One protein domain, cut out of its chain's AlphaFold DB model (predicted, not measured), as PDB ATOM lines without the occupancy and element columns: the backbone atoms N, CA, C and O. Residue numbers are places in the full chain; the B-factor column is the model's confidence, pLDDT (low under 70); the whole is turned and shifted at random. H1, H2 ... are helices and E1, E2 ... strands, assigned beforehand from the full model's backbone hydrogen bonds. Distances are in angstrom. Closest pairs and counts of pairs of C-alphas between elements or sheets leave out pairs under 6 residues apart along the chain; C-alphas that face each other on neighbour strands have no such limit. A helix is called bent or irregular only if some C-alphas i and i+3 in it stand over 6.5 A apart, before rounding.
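Overview. This is residues 58 to 205 and 374 to 397 of the 433 residues of an uncharacterized protein of Sutterella wadsworthensis 2_1_59BFAA (UniProt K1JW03). Look first for a closed barrel of eight antiparallel strands, with the long helix H4 packed along its outside and the small helix H1 on its outside elsewhere. Two four-residue helices, H2 and H3, pack on H4, while the small hairpin of E4 and E5 is set away from the barrel, at the end of a long stretch, residues 101 to 116, that has no named element. The printed part has 172 residues, with four named helices and ten named strands in the order H1 E1 E2 E3 E4 E5 E6 E7 E8 H2 H3 E9 E10 H4; both sheets are antiparallel, and round the barrel run E1, E2, E3, E6, E7, E8, E9, E10 and back to E1. The class is mixed, helices and strands, and the whole is compact, with a radius of gyration of the C-alphas of 16.2 A and spans of 46 by 36 by 23 A.

Along the chain. Begin in the barrel with E1, residues 72 to 76: find C-alpha 72 at (27.625, -23.485, -51.280). E2, residues 79 to 91, is the longest strand, 31.8 A, and bends by 70 degrees at residue 88. E3 is residues 94 to 100, 19.1 A, E6 residues 130 to 136, 16.8 A, and E7 residues 139 to 144, 16.3 A. E8, residues 151 to 160, runs 28.7 A from C-alpha 151 at (35.043, -11.878, -38.749). E9 is residues 194 to 201, 22.6 A, and E10 residues 374 to 378. The second sheet has E4, residues 117 to 120, and E5, residues 123 to 125. H1 is residues 63 to 67, H2 residues 166 to 169 and H3 residues 179 to 182. H4, residues 380 to 397, runs 24.8 A to C-alpha 397 at (2.455, -30.187, -45.870); it has a kink of 25 degrees near residue 391 and is irregular, with C-alphas 392 and 395 7.0 A apart.

Arrangement. Go round the barrel by its N and O pairs within hydrogen-bond range. E1, E2 and E3 are a meander, each strand the antiparallel neighbour of the one before: see N 74 and O 81, 2.9 A, then N 84 and O 98, 3.0 A. E3 and E6 are antiparallel neighbours, with N 95 and O 133 within hydrogen-bond range at 2.8 A. E6, E7 and E8 are a second meander, with N 134 and O 141 at 2.9 A and N 142 and O 152 at 2.8 A. E8 and E9 have N 157 and O 197 at 3.0 A, E9 and E10 have N 196 and O 377 at 2.7 A, and N 73 and O 378, 2.8 A, close the ring between E1 and E10. H4 is on the barrel, outside it, at a height over the sheet of 8.3 A; it runs along the strands, at 20 degrees to E10 on the local plane, and its closest C-alpha to E1 is that of Ala 383, 6.1 A from that of Phe 73. H1 is on the barrel too, outside it at a height of 4.6 A and over none of its strands; the C-alphas of Phe 67 and Arg 84 are its closest to E2, 5.0 A apart. H2 is on the barrel, outside it, and H3 is not on it. H3 touches H4 with residues 390 to 397 of H4 alone, closest at the C-alphas of Ala 180 and Ile 390, 5.9 A. H2 touches H3, closest at the C-alphas of Arg 167 and Ala 181, 4.6 A. The hairpin E4 and E5 has N 120 and O 123 at 2.9 A, and both strands are apart from the barrel's strands. H4 has 12 of 14 O i to N i+4 pairs within range, H1 has 0 of 1 but 2 of 2 O i to N i+3 pairs, and H2 and H3 are too short for an O i to N i+4 pair.

Size, cuts and confidence. The two C-alphas farthest apart are those of Asn 92 and Arg 396, 50.0 A. Residues 206 to 373 are cut out, and C-alphas 205 and 374 are 21.8 A apart across the cut. The links from E3 to E4 and from H3 to E9 are long. The mean pLDDT of the printed part is 88.3; look for values under 70 at residues 102 to 106, 110 to 114, 127 to 128 and 146 to 148.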
ATOM      1  N   ARG A  58      33.714 -39.230 -45.665       93.31
ATOM      2  CA  ARG A  58      34.349 -37.904 -45.623       93.31
ATOM      3  C   ARG A  58      35.218 -37.693 -46.864       93.31
ATOM      4  O   ARG A  58      35.996 -38.571 -47.237       93.31
ATOM      5  N   ILE A  59      35.108 -36.515 -47.470       94.00
ATOM      6  CA  ILE A  59      35.884 -36.091 -48.637       94.00
ATOM      7  C   ILE A  59      36.985 -35.134 -48.154       94.00
ATOM      8  O   ILE A  59      36.668 -34.066 -47.623       94.00
ATOM      9  N   PRO A  60      38.276 -35.479 -48.303       92.25
ATOM     10  CA  PRO A  60      39.362 -34.537 -48.054       92.25
ATOM     11  C   PRO A  60      39.341 -33.428 -49.110       92.25
ATOM     12  O   PRO A  60      39.507 -33.701 -50.296       92.25
ATOM     13  N   MET A  61      39.144 -32.180 -48.687       91.00
ATOM     14  CA  MET A  61      39.250 -31.018 -49.569       91.00
ATOM     15  C   MET A  61      39.620 -29.750 -48.787       91.00
ATOM     16  O   MET A  61      39.235 -29.624 -47.620       91.00
ATOM     17  N   PRO A  62      40.332 -28.792 -49.406       93.19
ATOM     18  CA  PRO A  62      40.499 -27.457 -48.848       93.19
ATOM     19  C   PRO A  62      39.146 -26.766 -48.647       93.19
ATOM     20  O   PRO A  62      38.313 -26.732 -49.550       93.19
ATOM     21  N   VAL A  63      38.940 -26.148 -47.481       94.25
ATOM     22  CA  VAL A  63      37.660 -25.502 -47.131       94.25
ATOM     23  C   VAL A  63      37.258 -24.423 -48.142       94.25
ATOM     24  O   VAL A  63      36.086 -24.313 -48.487       94.25
ATOM     25  N   VAL A  64      38.226 -23.659 -48.664       95.56
ATOM     26  CA  VAL A  64      37.980 -22.607 -49.666       95.56
ATOM     27  C   VAL A  64      37.331 -23.140 -50.947       95.56
ATOM     28  O   VAL A  64      36.571 -22.418 -51.588       95.56
ATOM     29  N   ASP A  65      37.586 -24.396 -51.316       95.12
ATOM     30  CA  ASP A  65      37.096 -24.954 -52.578       95.12
ATOM     31  C   ASP A  65      35.579 -25.158 -52.570       95.12
ATOM     32  O   ASP A  65      34.954 -25.053 -53.622       95.12
ATOM     33  N   ALA A  66      34.963 -25.327 -51.394       95.94
ATOM     34  CA  ALA A  66      33.507 -25.405 -51.257       95.94
ATOM     35  C   ALA A  66      32.794 -24.099 -51.657       95.94
ATOM     36  O   ALA A  66      31.603 -24.111 -51.955       95.94
ATOM     37  N   PHE A  67      33.513 -22.973 -51.662       96.12
ATOM     38  CA  PHE A  67      32.974 -21.651 -51.978       96.12
ATOM     39  C   PHE A  67      33.220 -21.221 -53.431       96.12
ATOM     40  O   PHE A  67      32.690 -20.195 -53.857       96.12
ATOM     41  N   LYS A  68      34.029 -21.969 -54.191       94.88
ATOM     42  CA  LYS A  68      34.340 -21.674 -55.599       94.88
ATOM     43  C   LYS A  68      33.231 -22.165 -56.537       94.88
ATOM     44  O   LYS A  68      32.422 -23.019 -56.180       94.88
ATOM     45  N   GLY A  69      33.234 -21.659 -57.772       93.94
ATOM     46  CA  GLY A  69      32.283 -22.067 -58.809       93.94
ATOM     47  C   GLY A  69      30.851 -21.690 -58.435       93.94
ATOM     48  O   GLY A  69      30.557 -20.521 -58.196       93.94
ATOM     49  N   ASP A  70      29.968 -22.686 -58.352       94.50
ATOM     50  CA  ASP A  70      28.588 -22.490 -57.896       94.50
ATOM     51  C   ASP A  70      28.492 -22.168 -56.390       94.50
ATOM     52  O   ASP A  70      27.438 -21.748 -55.915       94.50
ATOM     53  N   GLY A  71      29.577 -22.343 -55.633       95.38
ATOM     54  CA  GLY A  71      29.612 -22.107 -54.199       95.38
ATOM     55  C   GLY A  71      28.784 -23.116 -53.410       95.38
ATOM     56  O   GLY A  71      28.630 -24.282 -53.790       95.38
ATOM     57  N   ILE A  72      28.262 -22.649 -52.281       95.75
ATOM     58  CA  ILE A  72      27.625 -23.485 -51.280       95.75
ATOM     59  C   ILE A  72      26.198 -23.017 -51.006       95.75
ATOM     60  O   ILE A  72      25.905 -21.826 -50.933       95.75
ATOM     61  N   PHE A  73      25.301 -23.978 -50.842       94.88
ATOM     62  CA  PHE A  73      23.878 -23.746 -50.661       94.88
ATOM     63  C   PHE A  73      23.458 -24.093 -49.241       94.88
ATOM     64  O   PHE A  73      23.968 -25.031 -48.631       94.88
ATOM     65  N   PHE A  74      22.490 -23.358 -48.729       91.25
ATOM     66  CA  PHE A  74      21.916 -23.530 -47.403       91.25
ATOM     67  C   PHE A  74      20.393 -23.537 -47.509       91.25
ATOM     68  O   PHE A  74      19.841 -22.885 -48.394       91.25
ATOM     69  N   PHE A  75      19.724 -24.252 -46.603       89.69
ATOM     70  CA  PHE A  75      18.267 -24.282 -46.522       89.69
ATOM     71  C   PHE A  75      17.804 -24.100 -45.076       89.69
ATOM     72  O   PHE A  75      18.190 -24.872 -44.196       89.69
ATOM     73  N   ASP A  76      16.944 -23.108 -44.852       85.00
ATOM     74  CA  ASP A  76      16.142 -22.979 -43.640       85.00
ATOM     75  C   ASP A  76      14.680 -23.279 -43.974       85.00
ATOM     76  O   ASP A  76      13.979 -22.479 -44.589       85.00
ATOM     77  N   ASP A  77      14.231 -24.473 -43.594       85.38
ATOM     78  CA  ASP A  77      12.947 -25.031 -44.023       85.38
ATOM     79  C   ASP A  77      12.801 -25.093 -45.552       85.38
ATOM     80  O   ASP A  77      13.470 -25.908 -46.188       85.38
ATOM     81  N   ASP A  78      11.921 -24.277 -46.136       82.69
ATOM     82  CA  ASP A  78      11.684 -24.187 -47.576       82.69
ATOM     83  C   ASP A  78      12.378 -22.988 -48.244       82.69
ATOM     84  O   ASP A  78      12.182 -22.750 -49.437       82.69
ATOM     85  N   GLU A  79      13.205 -22.261 -47.493       83.69
ATOM     86  CA  GLU A  79      13.927 -21.076 -47.947       83.69
ATOM     87  C   GLU A  79      15.397 -21.417 -48.194       83.69
ATOM     88  O   GLU A  79      16.097 -21.901 -47.304       83.69
ATOM     89  N   GLY A  80      15.875 -21.169 -49.413       85.06
ATOM     90  CA  GLY A  80      17.260 -21.420 -49.801       85.06
ATOM     91  C   GLY A  80      18.105 -20.148 -49.824       85.06
ATOM     92  O   GLY A  80      17.616 -19.093 -50.223       85.06
ATOM     93  N   ALA A  81      19.384 -20.277 -49.478       88.62
ATOM     94  CA  ALA A  81      20.411 -19.267 -49.717       88.62
ATOM     95  C   ALA A  81      21.607 -19.879 -50.463       88.62
ATOM     96  O   ALA A  81      21.856 -21.085 -50.367       88.62
ATOM     97  N   GLN A  82      22.349 -19.055 -51.199       92.69
ATOM     98  CA  GLN A  82      23.567 -19.454 -51.904       92.69
ATOM     99  C   GLN A  82      24.691 -18.482 -51.574       92.69
ATOM    100  O   GLN A  82      24.558 -17.294 -51.815       92.69
ATOM    101  N   PHE A  83      25.812 -18.991 -51.073       93.69
ATOM    102  CA  PHE A  83      27.012 -18.207 -50.806       93.69
ATOM    103  C   PHE A  83      28.127 -18.651 -51.751       93.69
ATOM    104  O   PHE A  83      28.441 -19.843 -51.827       93.69
ATOM    105  N   ARG A  84      28.781 -17.712 -52.438       95.44
ATOM    106  CA  ARG A  84      29.848 -18.033 -53.399       95.44
ATOM    107  C   ARG A  84      30.929 -16.963 -53.475       95.44
ATOM    108  O   ARG A  84      30.686 -15.783 -53.234       95.44
ATOM    109  N   ILE A  85      32.120 -17.388 -53.881       96.31
ATOM    110  CA  ILE A  85      33.169 -16.499 -54.376       96.31
ATOM    111  C   ILE A  85      32.760 -16.020 -55.772       96.31
ATOM    112  O   ILE A  85      32.495 -16.831 -56.658       96.31
ATOM    113  N   THR A  86      32.694 -14.703 -55.958       93.31
ATOM    114  CA  THR A  86      32.295 -14.079 -57.229       93.31
ATOM    115  C   THR A  86      33.480 -13.754 -58.125       93.31
ATOM    116  O   THR A  86      33.322 -13.728 -59.343       93.31
ATOM    117  N   ASP A  87      34.660 -13.564 -57.535       89.44
ATOM    118  CA  ASP A  87      35.914 -13.330 -58.245       89.44
ATOM    119  C   ASP A  87      37.025 -14.200 -57.646       89.44
ATOM    120  O   ASP A  87      37.246 -14.196 -56.433       89.44
ATOM    121  N   LEU A  88      37.713 -14.969 -58.495       89.75
ATOM    122  CA  LEU A  88      38.831 -15.830 -58.100       89.75
ATOM    123  C   LEU A  88      40.154 -15.059 -57.971       89.75
ATOM    124  O   LEU A  88      41.150 -15.631 -57.517       89.75
ATOM    125  N   ILE A  89      40.181 -13.780 -58.337       88.12
ATOM    126  CA  ILE A  89      41.297 -12.884 -58.062       88.12
ATOM    127  C   ILE A  89      41.184 -12.405 -56.614       88.12
ATOM    128  O   ILE A  89      40.139 -11.938 -56.161       88.12
ATOM    129  N   ARG A  90      42.281 -12.540 -55.860       87.06
ATOM    130  CA  ARG A  90      42.351 -12.015 -54.494       87.06
ATOM    131  C   ARG A  90      42.840 -10.577 -54.508       87.06
ATOM    132  O   ARG A  90      43.954 -10.312 -54.947       87.06
ATOM    133  N   GLU A  91      42.080  -9.685 -53.894       86.81
ATOM    134  CA  GLU A  91      42.513  -8.318 -53.608       86.81
ATOM    135  C   GLU A  91      42.846  -8.206 -52.122       86.81
ATOM    136  O   GLU A  91      42.027  -8.558 -51.279       86.81
ATOM    137  N   ASN A  92      44.041  -7.738 -51.755       85.38
ATOM    138  CA  ASN A  92      44.465  -7.668 -50.345       85.38
ATOM    139  C   ASN A  92      44.280  -9.007 -49.594       85.38
ATOM    140  O   ASN A  92      43.829  -9.043 -48.450       85.38
ATOM    141  N   ASN A  93      44.604 -10.116 -50.269       86.94
ATOM    142  CA  ASN A  93      44.454 -11.491 -49.779       86.94
ATOM    143  C   ASN A  93      43.005 -11.927 -49.460       86.94
ATOM    144  O   ASN A  93      42.809 -12.906 -48.742       86.94
ATOM    145  N   ARG A  94      41.984 -11.259 -50.010       92.81
ATOM    146  CA  ARG A  94      40.577 -11.665 -49.867       92.81
ATOM    147  C   ARG A  94      39.931 -11.934 -51.223       92.81
ATOM    148  O   ARG A  94      40.198 -11.230 -52.192       92.81
ATOM    149  N   TYR A  95      39.077 -12.944 -51.280       95.56
ATOM    150  CA  TYR A  95      38.149 -13.152 -52.384       95.56
ATOM    151  C   TYR A  95      36.927 -12.263 -52.202       95.56
ATOM    152  O   TYR A  95      36.444 -12.108 -51.076       95.56
ATOM    153  N   LYS A  96      36.395 -11.736 -53.305       94.56
ATOM    154  CA  LYS A  96      35.072 -11.116 -53.307       94.56
ATOM    155  C   LYS A  96      34.009 -12.208 -53.216       94.56
ATOM    156  O   LYS A  96      34.108 -13.234 -53.892       94.56
ATOM    157  N   VAL A  97      33.004 -11.992 -52.379       93.56
ATOM    158  CA  VAL A  97      31.913 -12.945 -52.154       93.56
ATOM    159  C   VAL A  97      30.559 -12.278 -52.313       93.56
ATOM    160  O   VAL A  97      30.451 -11.054 -52.296       93.56
ATOM    161  N   GLU A  98      29.544 -13.107 -52.496       91.50
ATOM    162  CA  GLU A  98      28.138 -12.726 -52.526       91.50
ATOM    163  C   GLU A  98      27.324 -13.827 -51.850       91.50
ATOM    164  O   GLU A  98      27.676 -15.012 -51.921       91.50
ATOM    165  N   GLU A  99      26.244 -13.424 -51.187       88.75
ATOM    166  CA  GLU A  99      25.235 -14.336 -50.673       88.75
ATOM    167  C   GLU A  99      23.861 -13.933 -51.206       88.75
ATOM    168  O   GLU A  99      23.368 -12.845 -50.912       88.75
ATOM    169  N   ASP A 100      23.243 -14.834 -51.961       85.38
ATOM    170  CA  ASP A 100      21.891 -14.688 -52.479       85.38
ATOM    171  C   ASP A 100      20.901 -15.267 -51.465       85.38
ATOM    172  O   ASP A 100      20.889 -16.475 -51.210       85.38
ATOM    173  N   TYR A 101      20.054 -14.413 -50.887       78.19
ATOM    174  CA  TYR A 101      18.997 -14.797 -49.951       78.19
ATOM    175  C   TYR A 101      17.778 -13.878 -50.097       78.19
ATOM    176  O   TYR A 101      17.879 -12.716 -50.498       78.19
ATOM    177  N   ALA A 102      16.590 -14.387 -49.767       69.75
ATOM    178  CA  ALA A 102      15.390 -13.560 -49.751       69.75
ATOM    179  C   ALA A 102      15.415 -12.579 -48.564       69.75
ATOM    180  O   ALA A 102      15.782 -12.935 -47.444       69.75
ATOM    181  N   PHE A 103      14.987 -11.334 -48.796       62.78
ATOM    182  CA  PHE A 103      14.993 -10.286 -47.772       62.78
ATOM    183  C   PHE A 103      14.266 -10.722 -46.487       62.78
ATOM    184  O   PHE A 103      13.125 -11.192 -46.526       62.78
ATOM    185  N   GLY A 104      14.920 -10.529 -45.338       60.72
ATOM    186  CA  GLY A 104      14.386 -10.900 -44.025       60.72
ATOM    187  C   GLY A 104      14.456 -12.397 -43.703       60.72
ATOM    188  O   GLY A 104      13.843 -12.822 -42.722       60.72
ATOM    189  N   LYS A 105      15.170 -13.198 -44.506       69.25
ATOM    190  CA  LYS A 105      15.423 -14.621 -44.242       69.25
ATOM    191  C   LYS A 105      16.815 -14.857 -43.643       69.25
ATOM    192  O   LYS A 105      17.692 -14.009 -43.801       69.25
ATOM    193  N   PRO A 106      17.029 -15.979 -42.930       66.19
ATOM    194  CA  PRO A 106      18.322 -16.276 -42.322       66.19
ATOM    195  C   PRO A 106      19.419 -16.559 -43.352       66.19
ATOM    196  O   PRO A 106      19.195 -17.254 -44.340       66.19
ATOM    197  N   HIS A 107      20.623 -16.072 -43.060       74.88
ATOM    198  CA  HIS A 107      21.824 -16.311 -43.859       74.88
ATOM    199  C   HIS A 107      22.372 -17.726 -43.660       74.88
ATOM    200  O   HIS A 107      22.283 -18.308 -42.567       74.88
ATOM    201  N   GLY A 108      23.021 -18.238 -44.702       72.38
ATOM    202  CA  GLY A 108      23.704 -19.522 -44.726       72.38
ATOM    203  C   GLY A 108      24.949 -19.566 -43.852       72.38
ATOM    204  O   GLY A 108      25.284 -20.636 -43.354       72.38
ATOM    205  N   PHE A 109      25.588 -18.433 -43.562       78.12
ATOM    206  CA  PHE A 109      26.610 -18.323 -42.517       78.12
ATOM    207  C   PHE A 109      26.290 -17.140 -41.615       78.12
ATOM    208  O   PHE A 109      26.618 -16.002 -41.922       78.12
ATOM    209  N   SER A 110      25.644 -17.408 -40.480       66.88
ATOM    210  CA  SER A 110      25.394 -16.382 -39.467       66.88
ATOM    211  C   SER A 110      25.822 -16.839 -38.083       66.88
ATOM    212  O   SER A 110      26.188 -17.996 -37.864       66.88
ATOM    213  N   TRP A 111      25.734 -15.911 -37.137       65.25
ATOM    214  CA  TRP A 111      25.925 -16.123 -35.709       65.25
ATOM    215  C   TRP A 111      25.160 -17.368 -35.242       65.25
ATOM    216  O   TRP A 111      23.933 -17.439 -35.360       65.25
ATOM    217  N   GLY A 112      25.890 -18.379 -34.765       51.03
ATOM    218  CA  GLY A 112      25.333 -19.667 -34.348       51.03
ATOM    219  C   GLY A 112      24.146 -19.528 -33.384       51.03
ATOM    220  O   GLY A 112      23.941 -18.486 -32.770       51.03
ATOM    221  N   SER A 113      23.351 -20.595 -33.241       47.00
ATOM    222  CA  SER A 113      22.195 -20.708 -32.319       47.00
ATOM    223  C   SER A 113      20.908 -19.926 -32.643       47.00
ATOM    224  O   SER A 113      19.959 -19.999 -31.871       47.00
ATOM    225  N   GLY A 114      20.816 -19.252 -33.795       58.47
ATOM    226  CA  GLY A 114      19.579 -18.566 -34.210       58.47
ATOM    227  C   GLY A 114      19.459 -17.136 -33.679       58.47
ATOM    228  O   GLY A 114      18.352 -16.628 -33.509       58.47
ATOM    229  N   ALA A 115      20.597 -16.488 -33.414       74.19
ATOM    230  CA  ALA A 115      20.633 -15.075 -33.078       74.19
ATOM    231  C   ALA A 115      20.073 -14.222 -34.227       74.19
ATOM    232  O   ALA A 115      20.349 -14.465 -35.403       74.19
ATOM    233  N   VAL A 116      19.317 -13.190 -33.865       75.69
ATOM    234  CA  VAL A 116      18.702 -12.240 -34.800       75.69
ATOM    235  C   VAL A 116      19.618 -11.060 -35.143       75.69
ATOM    236  O   VAL A 116      19.277 -10.227 -35.978       75.69
ATOM    237  N   GLY A 117      20.767 -10.964 -34.473       81.56
ATOM    238  CA  GLY A 117      21.774  -9.931 -34.679       81.56
ATOM    239  C   GLY A 117      22.826  -9.930 -33.575       81.56
ATOM    240  O   GLY A 117      22.727 -10.682 -32.600       81.56
ATOM    241  N   ILE A 118      23.804  -9.044 -33.715       86.75
ATOM    242  CA  ILE A 118      24.814  -8.743 -32.694       86.75
ATOM    243  C   ILE A 118      24.521  -7.410 -32.025       86.75
ATOM    244  O   ILE A 118      23.823  -6.555 -32.568       86.75
ATOM    245  N   MET A 119      25.063  -7.226 -30.831       89.19
ATOM    246  CA  MET A 119      24.950  -5.978 -30.091       89.19
ATOM    247  C   MET A 119      26.200  -5.121 -30.293       89.19
ATOM    248  O   MET A 119      27.323  -5.576 -30.072       89.19
ATOM    249  N   ARG A 120      26.001  -3.863 -30.688       89.12
ATOM    250  CA  ARG A 120      27.043  -2.839 -30.835       89.12
ATOM    251  C   ARG A 120      26.561  -1.534 -30.238       89.12
ATOM    252  O   ARG A 120      25.504  -1.054 -30.633       89.12
ATOM    253  N   ASP A 121      27.299  -0.972 -29.286       90.94
ATOM    254  CA  ASP A 121      26.956   0.305 -28.638       90.94
ATOM    255  C   ASP A 121      25.491   0.373 -28.152       90.94
ATOM    256  O   ASP A 121      24.788   1.376 -28.316       90.94
ATOM    257  N   GLY A 122      24.986  -0.738 -27.606       91.50
ATOM    258  CA  GLY A 122      23.599  -0.868 -27.167       91.50
ATOM    259  C   GLY A 122      22.576  -0.978 -28.298       91.50
ATOM    260  O   GLY A 122      21.388  -0.848 -28.046       91.50
ATOM    261  N   ARG A 123      22.963  -1.212 -29.548       89.25
ATOM    262  CA  ARG A 123      22.039  -1.399 -30.675       89.25
ATOM    263  C   ARG A 123      22.163  -2.800 -31.241       89.25
ATOM    264  O   ARG A 123      23.266  -3.323 -31.367       89.25
ATOM    265  N   ARG A 124      21.029  -3.381 -31.632       85.69
ATOM    266  CA  ARG A 124      21.021  -4.584 -32.465       85.69
ATOM    267  C   ARG A 124      21.430  -4.210 -33.881       85.69
ATOM    268  O   ARG A 124      20.765  -3.390 -34.516       85.69
ATOM    269  N   VAL A 125      22.495  -4.830 -34.356       80.69
ATOM    270  CA  VAL A 125      22.931  -4.779 -35.747       80.69
ATOM    271  C   VAL A 125      22.500  -6.100 -36.390       80.69
ATOM    272  O   VAL A 125      22.838  -7.166 -35.857       80.69
ATOM    273  N   PRO A 126      21.669  -6.062 -37.450       71.81
ATOM    274  CA  PRO A 126      21.254  -7.271 -38.154       71.81
ATOM    275  C   PRO A 126      22.464  -7.951 -38.812       71.81
ATOM    276  O   PRO A 126      23.515  -7.325 -38.928       71.81
ATOM    277  N   PRO A 127      22.343  -9.224 -39.228       62.62
ATOM    278  CA  PRO A 127      23.335  -9.845 -40.106       62.62
ATOM    279  C   PRO A 127      23.572  -8.956 -41.321       62.62
ATOM    280  O   PRO A 127      22.636  -8.593 -42.030       62.62
ATOM    281  N   GLU A 128      24.817  -8.516 -41.460       69.88
ATOM    282  CA  GLU A 128      25.246  -7.663 -42.557       69.88
ATOM    283  C   GLU A 128      25.651  -8.548 -43.754       69.88
ATOM    284  O   GLU A 128      25.641  -9.780 -43.659       69.88
ATOM    285  N   ASN A 129      25.931  -7.956 -44.912       78.06
ATOM    286  CA  ASN A 129      26.268  -8.712 -46.112       78.06
ATOM    287  C   ASN A 129      27.731  -9.181 -46.049       78.06
ATOM    288  O   ASN A 129      28.627  -8.407 -45.697       78.06
ATOM    289  N   PRO A 130      28.028 -10.434 -46.426       86.62
ATOM    290  CA  PRO A 130      29.411 -10.862 -46.549       86.62
ATOM    291  C   PRO A 130      30.095 -10.077 -47.675       86.62
ATOM    292  O   PRO A 130      29.574  -9.964 -48.782       86.62
ATOM    293  N   THR A 131      31.277  -9.534 -47.396       89.12
ATOM    294  CA  THR A 131      32.046  -8.710 -48.346       89.12
ATOM    295  C   THR A 131      33.360  -9.336 -48.770       89.12
ATOM    296  O   THR A 131      33.865  -9.029 -49.852       89.12
ATOM    297  N   GLY A 132      33.919 -10.218 -47.944       92.31
ATOM    298  CA  GLY A 132      35.185 -10.871 -48.229       92.31
ATOM    299  C   GLY A 132      35.268 -12.273 -47.650       92.31
ATOM    300  O   GLY A 132      34.659 -12.581 -46.627       92.31
ATOM    301  N   LEU A 133      36.064 -13.119 -48.298       95.19
ATOM    302  CA  LEU A 133      36.468 -14.414 -47.761       95.19
ATOM    303  C   LEU A 133      37.975 -14.587 -47.889       95.19
ATOM    304  O   LEU A 133      38.541 -14.443 -48.973       95.19
ATOM    305  N   ARG A 134      38.632 -14.942 -46.788       95.50
ATOM    306  CA  ARG A 134      40.081 -15.140 -46.730       95.50
ATOM    307  C   ARG A 134      40.426 -16.538 -46.223       95.50
ATOM    308  O   ARG A 134      40.023 -16.888 -45.119       95.50
ATOM    309  N   PRO A 135      41.165 -17.355 -46.987       94.81
ATOM    310  CA  PRO A 135      41.635 -18.646 -46.493       94.81
ATOM    311  C   PRO A 135      42.728 -18.481 -45.433       94.81
ATOM    312  O   PRO A 135      43.674 -17.719 -45.633       94.81
ATOM    313  N   GLU A 136      42.622 -19.238 -44.344       93.38
ATOM    314  CA  GLU A 136      43.599 -19.321 -43.255       93.38
ATOM    315  C   GLU A 136      43.829 -20.801 -42.900       93.38
ATOM    316  O   GLU A 136      43.157 -21.364 -42.043       93.38
ATOM    317  N   GLY A 137      44.775 -21.465 -43.572       88.88
ATOM    318  CA  GLY A 137      45.112 -22.864 -43.278       88.88
ATOM    319  C   GLY A 137      43.934 -23.828 -43.475       88.88
ATOM    320  O   GLY A 137      43.530 -24.093 -44.605       88.88
ATOM    321  N   ASP A 138      43.406 -24.366 -42.374       91.00
ATOM    322  CA  ASP A 138      42.321 -25.359 -42.323       91.00
ATOM    323  C   ASP A 138      40.905 -24.751 -42.312       91.00
ATOM    324  O   ASP A 138      39.906 -25.469 -42.180       91.00
ATOM    325  N   HIS A 139      40.799 -23.428 -42.424       96.31
ATOM    326  CA  HIS A 139      39.536 -22.708 -42.364       96.31
ATOM    327  C   HIS A 139      39.535 -21.468 -43.257       96.31
ATOM    328  O   HIS A 139      40.517 -21.125 -43.918       96.31
ATOM    329  N   VAL A 140      38.387 -20.801 -43.309       96.44
ATOM    330  CA  VAL A 140      38.220 -19.505 -43.965       96.44
ATOM    331  C   VAL A 140      37.707 -18.482 -42.960       96.44
ATOM    332  O   VAL A 140      37.011 -18.828 -42.005       96.44
ATOM    333  N   VAL A 141      38.034 -17.216 -43.191       95.25
ATOM    334  CA  VAL A 141      37.469 -16.063 -42.494       95.25
ATOM    335  C   VAL A 141      36.488 -15.389 -43.437       95.25
ATOM    336  O   VAL A 141      36.881 -14.972 -44.525       95.25
ATOM    337  N   ILE A 142      35.227 -15.296 -43.031       92.69
ATOM    338  CA  ILE A 142      34.196 -14.519 -43.716       92.69
ATOM    339  C   ILE A 142      34.135 -13.148 -43.043       92.69
ATOM    340  O   ILE A 142      33.904 -13.054 -41.835       92.69
ATOM    341  N   GLU A 143      34.371 -12.105 -43.830       90.06
ATOM    342  CA  GLU A 143      34.275 -10.705 -43.426       90.06
ATOM    343  C   GLU A 143      32.903 -10.165 -43.823       90.06
ATOM    344  O   GLU A 143      32.509 -10.245 -44.990       90.06
ATOM    345  N   PHE A 144      32.192  -9.589 -42.864       85.81
ATOM    346  CA  PHE A 144      30.931  -8.886 -43.095       85.81
ATOM    347  C   PHE A 144      31.192  -7.377 -43.225       85.81
ATOM    348  O   PHE A 144      32.246  -6.901 -42.782       85.81
ATOM    349  N   ASP A 145      30.304  -6.635 -43.901       77.62
ATOM    350  CA  ASP A 145      30.359  -5.164 -43.925       77.62
ATOM    351  C   ASP A 145      30.086  -4.571 -42.529       77.62
ATOM    352  O   ASP A 145      30.372  -5.207 -41.523       77.62
ATOM    353  N   GLY A 146      29.687  -3.302 -42.441       68.75
ATOM    354  CA  GLY A 146      29.396  -2.651 -41.164       68.75
ATOM    355  C   GLY A 146      30.479  -1.751 -40.589       68.75
ATOM    356  O   GLY A 146      31.628  -1.684 -41.034       68.75
ATOM    357  N   ARG A 147      30.069  -0.982 -39.574       62.06
ATOM    358  CA  ARG A 147      30.922   0.020 -38.911       62.06
ATOM    359  C   ARG A 147      32.024  -0.626 -38.066       62.06
ATOM    360  O   ARG A 147      33.096  -0.042 -37.928       62.06
ATOM    361  N   GLU A 148      31.760  -1.814 -37.529       66.88
ATOM    362  CA  GLU A 148      32.741  -2.682 -36.882       66.88
ATOM    363  C   GLU A 148      32.706  -4.042 -37.568       66.88
ATOM    364  O   GLU A 148      31.716  -4.760 -37.454       66.88
ATOM    365  N   LYS A 149      33.790  -4.390 -38.267       70.56
ATOM    366  CA  LYS A 149      33.874  -5.634 -39.032       70.56
ATOM    367  C   LYS A 149      33.694  -6.842 -38.117       70.56
ATOM    368  O   LYS A 149      34.475  -7.034 -37.182       70.56
ATOM    369  N   LEU A 150      32.710  -7.682 -38.416       80.00
ATOM    370  CA  LEU A 150      32.666  -9.036 -37.886       80.00
ATOM    371  C   LEU A 150      33.516  -9.952 -38.770       80.00
ATOM    372  O   LEU A 150      33.338 -10.002 -39.986       80.00
ATOM    373  N   GLU A 151      34.370 -10.742 -38.127       89.25
ATOM    374  CA  GLU A 151      35.043 -11.878 -38.749       89.25
ATOM    375  C   GLU A 151      34.496 -13.194 -38.197       89.25
ATOM    376  O   GLU A 151      34.709 -13.526 -37.024       89.25
ATOM    377  N   LEU A 152      33.843 -13.976 -39.054       91.19
ATOM    378  CA  LEU A 152      33.407 -15.329 -38.729       91.19
ATOM    379  C   LEU A 152      34.395 -16.337 -39.307       91.19
ATOM    380  O   LEU A 152      34.607 -16.390 -40.516       91.19
ATOM    381  N   ARG A 153      34.979 -17.170 -38.452       95.12
ATOM    382  CA  ARG A 153      35.834 -18.274 -38.889       95.12
ATOM    383  C   ARG A 153      34.997 -19.515 -39.109       95.12
ATOM    384  O   ARG A 153      34.172 -19.860 -38.265       95.12
ATOM    385  N   VAL A 154      35.217 -20.166 -40.244       95.06
ATOM    386  CA  VAL A 154      34.432 -21.311 -40.701       95.06
ATOM    387  C   VAL A 154      35.369 -22.408 -41.174       95.06
ATOM    388  O   VAL A 154      36.162 -22.205 -42.090       95.06
ATOM    389  N   THR A 155      35.233 -23.596 -40.592       95.69
ATOM    390  CA  THR A 155      35.756 -24.827 -41.193       95.69
ATOM    391  C   THR A 155      34.598 -25.714 -41.631       95.69
ATOM    392  O   THR A 155      33.516 -25.687 -41.030       95.69
ATOM    393  N   LEU A 156      34.819 -26.472 -42.699       94.81
ATOM    394  CA  LEU A 156      33.826 -27.342 -43.313       94.81
ATOM    395  C   LEU A 156      34.366 -28.762 -43.387       94.81
ATOM    396  O   LEU A 156      35.494 -28.998 -43.817       94.81
ATOM    397  N   GLU A 157      33.522 -29.716 -43.026       94.56
ATOM    398  CA  GLU A 157      33.754 -31.123 -43.316       94.56
ATOM    399  C   GLU A 157      32.807 -31.557 -44.425       94.56
ATOM    400  O   GLU A 157      31.589 -31.498 -44.254       94.56
ATOM    401  N   ALA A 158      33.375 -31.969 -45.556       95.31
ATOM    402  CA  ALA A 158      32.629 -32.446 -46.707       95.31
ATOM    403  C   ALA A 158      32.362 -33.950 -46.597       95.31
ATOM    404  O   ALA A 158      33.260 -34.728 -46.265       95.31
ATOM    405  N   TYR A 159      31.139 -34.355 -46.917       96.19
ATOM    406  CA  TYR A 159      30.694 -35.741 -46.901       96.19
ATOM    407  C   TYR A 159      29.979 -36.075 -48.207       96.19
ATOM    408  O   TYR A 159      29.103 -35.324 -48.637       96.19
ATOM    409  N   ASP A 160      30.327 -37.210 -48.812       96.31
ATOM    410  CA  ASP A 160      29.557 -37.782 -49.915       96.31
ATOM    411  C   ASP A 160      28.254 -38.359 -49.362       96.31
ATOM    412  O   ASP A 160      28.254 -39.333 -48.600       96.31
ATOM    413  N   VAL A 161      27.142 -37.725 -49.725       96.31
ATOM    414  CA  VAL A 161      25.801 -38.096 -49.262       96.31
ATOM    415  C   VAL A 161      24.978 -38.781 -50.343       96.31
ATOM    416  O   VAL A 161      23.784 -38.992 -50.154       96.31
ATOM    417  N   SER A 162      25.599 -39.157 -51.461       96.56
ATOM    418  CA  SER A 162      24.942 -39.875 -52.553       96.56
ATOM    419  C   SER A 162      24.200 -41.116 -52.036       96.56
ATOM    420  O   SER A 162      24.735 -41.905 -51.258       96.56
ATOM    421  N   GLY A 163      22.941 -41.280 -52.444       94.12
ATOM    422  CA  GLY A 163      22.066 -42.378 -52.022       94.12
ATOM    423  C   GLY A 163      21.447 -42.232 -50.627       94.12
ATOM    424  O   GLY A 163      20.585 -43.036 -50.268       94.12
ATOM    425  N   GLN A 164      21.821 -41.222 -49.838       93.00
ATOM    426  CA  GLN A 164      21.225 -40.982 -48.518       93.00
ATOM    427  C   GLN A 164      19.913 -40.203 -48.626       93.00
ATOM    428  O   GLN A 164      19.678 -39.489 -49.602       93.00
ATOM    429  N   GLU A 165      19.043 -40.359 -47.629       92.69
ATOM    430  CA  GLU A 165      17.734 -39.706 -47.605       92.69
ATOM    431  C   GLU A 165      17.881 -38.209 -47.344       92.69
ATOM    432  O   GLU A 165      18.512 -37.788 -46.374       92.69
ATOM    433  N   ILE A 166      17.266 -37.389 -48.196       94.50
ATOM    434  CA  ILE A 166      17.411 -35.929 -48.149       94.50
ATOM    435  C   ILE A 166      16.884 -35.359 -46.828       94.50
ATOM    436  O   ILE A 166      17.496 -34.464 -46.238       94.50
ATOM    437  N   ARG A 167      15.772 -35.911 -46.328       91.06
ATOM    438  CA  ARG A 167      15.101 -35.456 -45.103       91.06
ATOM    439  C   ARG A 167      16.014 -35.432 -43.874       91.06
ATOM    440  O   ARG A 167      15.879 -34.536 -43.047       91.06
ATOM    441  N   ASP A 168      16.977 -36.348 -43.775       89.12
ATOM    442  CA  ASP A 168      17.858 -36.475 -42.603       89.12
ATOM    443  C   ASP A 168      18.867 -35.323 -42.467       89.12
ATOM    444  O   ASP A 168      19.408 -35.075 -41.379       89.12
ATOM    445  N   PHE A 169      19.085 -34.594 -43.564       92.00
ATOM    446  CA  PHE A 169      20.015 -33.473 -43.669       92.00
ATOM    447  C   PHE A 169      19.318 -32.110 -43.581       92.00
ATOM    448  O   PHE A 169      19.980 -31.082 -43.435       92.00
ATOM    449  N   LEU A 170      17.985 -32.075 -43.606       91.25
ATOM    450  CA  LEU A 170      17.218 -30.850 -43.414       91.25
ATOM    451  C   LEU A 170      16.889 -30.650 -41.940       91.25
ATOM    452  O   LEU A 170      15.838 -31.040 -41.427       91.25
ATOM    453  N   ARG A 171      17.838 -30.018 -41.253       87.69
ATOM    454  CA  ARG A 171      17.782 -29.745 -39.820       87.69
ATOM    455  C   ARG A 171      17.742 -28.246 -39.546       87.69
ATOM    456  O   ARG A 171      18.242 -27.428 -40.311       87.69
ATOM    457  N   THR A 172      17.155 -27.895 -38.413       85.12
ATOM    458  CA  THR A 172      17.236 -26.575 -37.786       85.12
ATOM    459  C   THR A 172      18.519 -26.473 -36.958       85.12
ATOM    460  O   THR A 172      19.131 -27.484 -36.601       85.12
ATOM    461  N   ARG A 173      18.909 -25.255 -36.564       80.25
ATOM    462  CA  ARG A 173      20.065 -25.035 -35.666       80.25
ATOM    463  C   ARG A 173      19.924 -25.727 -34.313       80.25
ATOM    464  O   ARG A 173      20.923 -26.115 -33.724       80.25
ATOM    465  N   GLY A 174      18.687 -25.915 -33.849       78.62
ATOM    466  CA  GLY A 174      18.356 -26.664 -32.634       78.62
ATOM    467  C   GLY A 174      18.424 -28.186 -32.796       78.62
ATOM    468  O   GLY A 174      17.959 -28.902 -31.912       78.62
ATOM    469  N   ASN A 175      18.964 -28.677 -33.918       84.75
ATOM    470  CA  ASN A 175      19.074 -30.093 -34.254       84.75
ATOM    471  C   ASN A 175      17.716 -30.823 -34.294       84.75
ATOM    472  O   ASN A 175      17.588 -31.972 -33.874       84.75
ATOM    473  N   MET A 176      16.685 -30.134 -34.783       85.75
ATOM    474  CA  MET A 176      15.358 -30.698 -35.068       85.75
ATOM    475  C   MET A 176      15.139 -30.759 -36.580       85.75
ATOM    476  O   MET A 176      15.664 -29.878 -37.260       85.75
ATOM    477  N   PRO A 177      14.363 -31.711 -37.123       87.94
ATOM    478  CA  PRO A 177      13.990 -31.692 -38.536       87.94
ATOM    479  C   PRO A 177      13.261 -30.387 -38.880       87.94
ATOM    480  O   PRO A 177      12.512 -29.850 -38.057       87.94
ATOM    481  N   THR A 178      13.483 -29.861 -40.083       88.50
ATOM    482  CA  THR A 178      12.667 -28.749 -40.592       88.50
ATOM    483  C   THR A 178      11.239 -29.220 -40.869       88.50
ATOM    484  O   THR A 178      10.962 -30.421 -40.912       88.50
ATOM    485  N   LYS A 179      10.295 -28.291 -41.071       84.94
ATOM    486  CA  LYS A 179       8.917 -28.684 -41.389       84.94
ATOM    487  C   LYS A 179       8.860 -29.411 -42.724       84.94
ATOM    488  O   LYS A 179       8.170 -30.416 -42.809       84.94
ATOM    489  N   ALA A 180       9.591 -28.943 -43.733       88.00
ATOM    490  CA  ALA A 180       9.709 -29.608 -45.023       88.00
ATOM    491  C   ALA A 180      10.174 -31.062 -44.853       88.00
ATOM    492  O   ALA A 180       9.524 -31.965 -45.371       88.00
ATOM    493  N   ALA A 181      11.207 -31.302 -44.036       90.38
ATOM    494  CA  ALA A 181      11.724 -32.644 -43.766       90.38
ATOM    495  C   ALA A 181      10.662 -33.604 -43.202       90.38
ATOM    496  O   ALA A 181      10.627 -34.770 -43.588       90.38
ATOM    497  N   LEU A 182       9.767 -33.124 -42.325       87.56
ATOM    498  CA  LEU A 182       8.697 -33.942 -41.730       87.56
ATOM    499  C   LEU A 182       7.720 -34.518 -42.770       87.56
ATOM    500  O   LEU A 182       7.088 -35.538 -42.496       87.56
ATOM    501  N   PHE A 183       7.585 -33.860 -43.925       88.19
ATOM    502  CA  PHE A 183       6.651 -34.227 -44.995       88.19
ATOM    503  C   PHE A 183       7.343 -34.776 -46.246       88.19
ATOM    504  O   PHE A 183       6.668 -35.011 -47.249       88.19
ATOM    505  N   MET A 184       8.662 -34.963 -46.214       89.06
ATOM    506  CA  MET A 184       9.395 -35.638 -47.283       89.06
ATOM    507  C   MET A 184       9.149 -37.148 -47.246       89.06
ATOM    508  O   MET A 184       8.884 -37.731 -46.194       89.06
ATOM    509  N   GLY A 185       9.188 -37.766 -48.423       82.81
ATOM    510  CA  GLY A 185       9.097 -39.209 -48.602       82.81
ATOM    511  C   GLY A 185      10.478 -39.846 -48.495       82.81
ATOM    512  O   GLY A 185      11.237 -39.566 -47.567       82.81
ATOM    513  N   GLU A 186      10.784 -40.720 -49.448       87.56
ATOM    514  CA  GLU A 186      12.058 -41.439 -49.544       87.56
ATOM    515  C   GLU A 186      12.993 -40.812 -50.591       87.56
ATOM    516  O   GLU A 186      13.805 -41.502 -51.206       87.56
ATOM    517  N   GLU A 187      12.872 -39.505 -50.847       93.62
ATOM    518  CA  GLU A 187      13.727 -38.819 -51.812       93.62
ATOM    519  C   GLU A 187      15.199 -38.895 -51.362       93.62
ATOM    520  O   GLU A 187      15.549 -38.570 -50.222       93.62
ATOM    521  N   ARG A 188      16.076 -39.336 -52.272       95.69
ATOM    522  CA  ARG A 188      17.502 -39.569 -52.010       95.69
ATOM    523  C   ARG A 188      18.384 -38.632 -52.818       95.69
ATOM    524  O   ARG A 188      18.040 -38.219 -53.925       95.69
ATOM    525  N   PHE A 189      19.555 -38.335 -52.273       97.50
ATOM    526  CA  PHE A 189      20.576 -37.564 -52.964       97.50
ATOM    527  C   PHE A 189      21.119 -38.320 -54.192       97.50
ATOM    528  O   PHE A 189      21.495 -39.488 -54.063       97.50
ATOM    529  N   PRO A 190      21.212 -37.684 -55.376       98.19
ATOM    530  CA  PRO A 190      21.845 -38.287 -56.547       98.19
ATOM    531  C   PRO A 190      23.370 -38.374 -56.389       98.19
ATOM    532  O   PRO A 190      23.954 -37.728 -55.516       98.19
ATOM    533  N   ALA A 191      24.022 -39.145 -57.262       97.88
ATOM    534  CA  ALA A 191      25.480 -39.261 -57.300       97.88
ATOM    535  C   ALA A 191      26.171 -37.888 -57.430       97.88
ATOM    536  O   ALA A 191      25.724 -37.024 -58.187       97.88
ATOM    537  N   GLY A 192      27.267 -37.691 -56.691       96.62
ATOM    538  CA  GLY A 192      28.010 -36.424 -56.655       96.62
ATOM    539  C   GLY A 192      27.417 -35.378 -55.704       96.62
ATOM    540  O   GLY A 192      27.803 -34.207 -55.746       96.62
ATOM    541  N   SER A 193      26.475 -35.776 -54.847       98.31
ATOM    542  CA  SER A 193      25.905 -34.913 -53.812       98.31
ATOM    543  C   SER A 193      26.838 -34.813 -52.613       98.31
ATOM    544  O   SER A 193      27.227 -35.824 -52.030       98.31
ATOM    545  N   VAL A 194      27.154 -33.582 -52.210       97.44
ATOM    546  CA  VAL A 194      28.013 -33.307 -51.054       97.44
ATOM    547  C   VAL A 194      27.248 -32.491 -50.023       97.44
ATOM    548  O   VAL A 194      26.686 -31.444 -50.357       97.44
ATOM    549  N   ALA A 195      27.272 -32.952 -48.772       96.38
ATOM    550  CA  ALA A 195      26.851 -32.169 -47.618       96.38
ATOM    551  C   ALA A 195      28.078 -31.701 -46.828       96.38
ATOM    552  O   ALA A 195      29.009 -32.466 -46.571       96.38
ATOM    553  N   TYR A 196      28.055 -30.444 -46.413       94.81
ATOM    554  CA  TYR A 196      29.083 -29.803 -45.616       94.81
ATOM    555  C   TYR A 196      28.553 -29.554 -44.214       94.81
ATOM    556  O   TYR A 196      27.537 -28.879 -44.023       94.81
ATOM    557  N   ALA A 197      29.266 -30.076 -43.228       92.56
ATOM    558  CA  ALA A 197      28.991 -29.802 -41.832       92.56
ATOM    559  C   ALA A 197      29.934 -28.695 -41.341       92.56
ATOM    560  O   ALA A 197      31.157 -28.810 -41.453       92.56
ATOM    561  N   ALA A 198      29.354 -27.604 -40.839       92.38
ATOM    562  CA  ALA A 198      30.077 -26.366 -40.566       92.38
ATOM    563  C   ALA A 198      30.389 -26.195 -39.078       92.38
ATOM    564  O   ALA A 198      29.512 -26.325 -38.223       92.38
ATOM    565  N   THR A 199      31.632 -25.835 -38.774       93.06
ATOM    566  CA  THR A 199      32.040 -25.391 -37.438       93.06
ATOM    567  C   THR A 199      32.460 -23.932 -37.514       93.06
ATOM    568  O   THR A 199      33.301 -23.568 -38.334       93.06
ATOM    569  N   LEU A 200      31.869 -23.112 -36.649       92.38
ATOM    570  CA  LEU A 200      31.990 -21.660 -36.640       92.38
ATOM    571  C   LEU A 200      32.681 -21.196 -35.351       92.38
ATOM    572  O   LEU A 200      32.497 -21.825 -34.305       92.38
ATOM    573  N   TRP A 201      33.459 -20.113 -35.403       93.81
ATOM    574  CA  TRP A 201      33.987 -19.421 -34.217       93.81
ATOM    575  C   TRP A 201      34.398 -17.978 -34.517       93.81
ATOM    576  O   TRP A 201      34.447 -17.530 -35.661       93.81
ATOM    577  N   ILE A 202      34.703 -17.259 -33.447       91.62
ATOM    578  CA  ILE A 202      35.059 -15.840 -33.404       91.62
ATOM    579  C   ILE A 202      36.327 -15.668 -32.560       91.62
ATOM    580  O   ILE A 202      36.640 -16.521 -31.733       91.62
ATOM    581  N   ILE A 203      37.063 -14.573 -32.747       92.38
ATOM    582  CA  ILE A 203      38.342 -14.312 -32.042       92.38
ATOM    583  C   ILE A 203      38.239 -13.287 -30.910       92.38
ATOM    584  O   ILE A 203      39.238 -12.945 -30.272       92.38
ATOM    585  N   GLN A 204      37.033 -12.808 -30.642       92.06
ATOM    586  CA  GLN A 204      36.693 -11.916 -29.539       92.06
ATOM    587  C   GLN A 204      35.330 -12.322 -28.987       92.06
ATOM    588  O   GLN A 204      34.594 -13.006 -29.686       92.06
ATOM    589  N   ASP A 205      35.009 -11.933 -27.753       93.94
ATOM    590  CA  ASP A 205      33.672 -12.164 -27.201       93.94
ATOM    591  C   ASP A 205      32.636 -11.413 -28.054       93.94
ATOM    592  O   ASP A 205      32.797 -10.224 -28.342       93.94
ATOM    593  N   SER A 374      24.231 -27.530 -36.635       86.81
ATOM    594  CA  SER A 374      23.482 -28.743 -36.991       86.81
ATOM    595  C   SER A 374      22.833 -28.643 -38.371       86.81
ATOM    596  O   SER A 374      22.386 -29.659 -38.897       86.81
ATOM    597  N   GLN A 375      22.762 -27.441 -38.954       88.88
ATOM    598  CA  GLN A 375      22.277 -27.269 -40.320       88.88
ATOM    599  C   GLN A 375      23.387 -27.606 -41.315       88.88
ATOM    600  O   GLN A 375      24.501 -27.083 -41.229       88.88
ATOM    601  N   TYR A 376      23.085 -28.451 -42.290       92.44
ATOM    602  CA  TYR A 376      24.029 -28.753 -43.356       92.44
ATOM    603  C   TYR A 376      24.024 -27.663 -44.419       92.44
ATOM    604  O   TYR A 376      23.042 -26.944 -44.616       92.44
ATOM    605  N   ARG A 377      25.156 -27.545 -45.103       94.12
ATOM    606  CA  ARG A 377      25.268 -26.824 -46.363       94.12
ATOM    607  C   ARG A 377      25.517 -27.835 -47.480       94.12
ATOM    608  O   ARG A 377      25.902 -28.964 -47.204       94.12
ATOM    609  N   PHE A 378      25.306 -27.460 -48.732       96.44
ATOM    610  CA  PHE A 378      25.264 -28.401 -49.849       96.44
ATOM    611  C   PHE A 378      26.018 -27.872 -51.062       96.44
ATOM    612  O   PHE A 378      26.064 -26.664 -51.284       96.44
ATOM    613  N   ASN A 379      26.585 -28.765 -51.873       97.69
ATOM    614  CA  ASN A 379      26.985 -28.396 -53.232       97.69
ATOM    615  C   ASN A 379      25.743 -28.257 -54.132       97.69
ATOM    616  O   ASN A 379      24.636 -28.630 -53.744       97.69
ATOM    617  N   LYS A 380      25.912 -27.748 -55.357       97.75
ATOM    618  CA  LYS A 380      24.797 -27.541 -56.298       97.75
ATOM    619  C   LYS A 380      23.982 -28.803 -56.577       97.75
ATOM    620  O   LYS A 380      22.758 -28.736 -56.590       97.75
ATOM    621  N   THR A 381      24.640 -29.943 -56.782       98.31
ATOM    622  CA  THR A 381      23.971 -31.224 -57.057       98.31
ATOM    623  C   THR A 381      23.024 -31.609 -55.922       98.31
ATOM    624  O   THR A 381      21.834 -31.830 -56.155       98.31
ATOM    625  N   ALA A 382      23.524 -31.592 -54.684       98.06
ATOM    626  CA  ALA A 382      22.718 -31.863 -53.503       98.06
ATOM    627  C   ALA A 382      21.620 -30.803 -53.301       98.06
ATOM    628  O   ALA A 382      20.475 -31.141 -53.013       98.06
ATOM    629  N   ALA A 383      21.934 -29.524 -53.513       97.50
ATOM    630  CA  ALA A 383      20.990 -28.422 -53.351       97.50
ATOM    631  C   ALA A 383      19.812 -28.485 -54.333       97.50
ATOM    632  O   ALA A 383      18.675 -28.207 -53.956       97.50
ATOM    633  N   THR A 384      20.059 -28.870 -55.586       97.88
ATOM    634  CA  THR A 384      19.002 -29.078 -56.585       97.88
ATOM    635  C   THR A 384      18.068 -30.211 -56.163       97.88
ATOM    636  O   THR A 384      16.850 -30.054 -56.238       97.88
ATOM    637  N   ALA A 385      18.621 -31.314 -55.650       97.88
ATOM    638  CA  ALA A 385      17.828 -32.424 -55.127       97.88
ATOM    639  C   ALA A 385      16.993 -32.006 -53.903       97.88
ATOM    640  O   ALA A 385      15.805 -32.320 -53.833       97.88
ATOM    641  N   VAL A 386      17.575 -31.226 -52.985       97.12
ATOM    642  CA  VAL A 386      16.862 -30.651 -51.832       97.12
ATOM    643  C   VAL A 386      15.693 -29.776 -52.280       97.12
ATOM    644  O   VAL A 386      14.579 -29.973 -51.799       97.12
ATOM    645  N   LYS A 387      15.908 -28.848 -53.223       96.00
ATOM    646  CA  LYS A 387      14.836 -27.988 -53.760       96.00
ATOM    647  C   LYS A 387      13.693 -28.823 -54.336       96.00
ATOM    648  O   LYS A 387      12.537 -28.575 -54.005       96.00
ATOM    649  N   ALA A 388      14.009 -29.835 -55.142       96.12
ATOM    650  CA  ALA A 388      13.005 -30.725 -55.719       96.12
ATOM    651  C   ALA A 388      12.216 -31.493 -54.642       96.12
ATOM    652  O   ALA A 388      10.989 -31.558 -54.710       96.12
ATOM    653  N   ALA A 389      12.897 -32.013 -53.615       95.38
ATOM    654  CA  ALA A 389      12.254 -32.709 -52.501       95.38
ATOM    655  C   ALA A 389      11.352 -31.776 -51.672       95.38
ATOM    656  O   ALA A 389      10.244 -32.158 -51.290       95.38
ATOM    657  N   ILE A 390      11.785 -30.531 -51.425       94.06
ATOM    658  CA  ILE A 390      10.971 -29.511 -50.746       94.06
ATOM    659  C   ILE A 390       9.688 -29.266 -51.542       94.06
ATOM    660  O   ILE A 390       8.601 -29.365 -50.968       94.06
ATOM    661  N   GLU A 391       9.785 -29.026 -52.852       93.88
ATOM    662  CA  GLU A 391       8.616 -28.820 -53.714       93.88
ATOM    663  C   GLU A 391       7.668 -30.031 -53.706       93.88
ATOM    664  O   GLU A 391       6.461 -29.870 -53.503       93.88
ATOM    665  N   ALA A 392       8.205 -31.250 -53.811       91.75
ATOM    666  CA  ALA A 392       7.425 -32.487 -53.755       91.75
ATOM    667  C   ALA A 392       6.730 -32.716 -52.394       91.75
ATOM    668  O   ALA A 392       5.698 -33.389 -52.313       91.75
ATOM    669  N   SER A 393       7.261 -32.155 -51.304       89.50
ATOM    670  CA  SER A 393       6.652 -32.237 -49.968       89.50
ATOM    671  C   SER A 393       5.508 -31.233 -49.752       89.50
ATOM    672  O   SER A 393       4.659 -31.434 -48.876       89.50
ATOM    673  N   ARG A 394       5.427 -30.159 -50.557       91.00
ATOM    674  CA  ARG A 394       4.470 -29.057 -50.340       91.00
ATOM    675  C   ARG A 394       3.003 -29.494 -50.306       91.00
ATOM    676  O   ARG A 394       2.291 -28.987 -49.437       91.00
ATOM    677  N   PRO A 395       2.502 -30.387 -51.185       90.44
ATOM    678  CA  PRO A 395       1.104 -30.816 -51.127       90.44
ATOM    679  C   PRO A 395       0.765 -31.529 -49.812       90.44
ATOM    680  O   PRO A 395      -0.237 -31.200 -49.182       90.44
ATOM    681  N   ARG A 396       1.646 -32.430 -49.355       87.88
ATOM    682  CA  ARG A 396       1.507 -33.168 -48.086       87.88
ATOM    683  C   ARG A 396       1.488 -32.215 -46.894       87.88
ATOM    684  O   ARG A 396       0.589 -32.284 -46.058       87.88
ATOM    685  N   ARG A 397       2.418 -31.255 -46.875       85.88
ATOM    686  CA  ARG A 397       2.455 -30.187 -45.870       85.88
ATOM    687  C   ARG A 397       1.171 -29.356 -45.869       85.88
ATOM    688  O   ARG A 397       0.591 -29.152 -44.810       85.88
TER     689      ARG A 397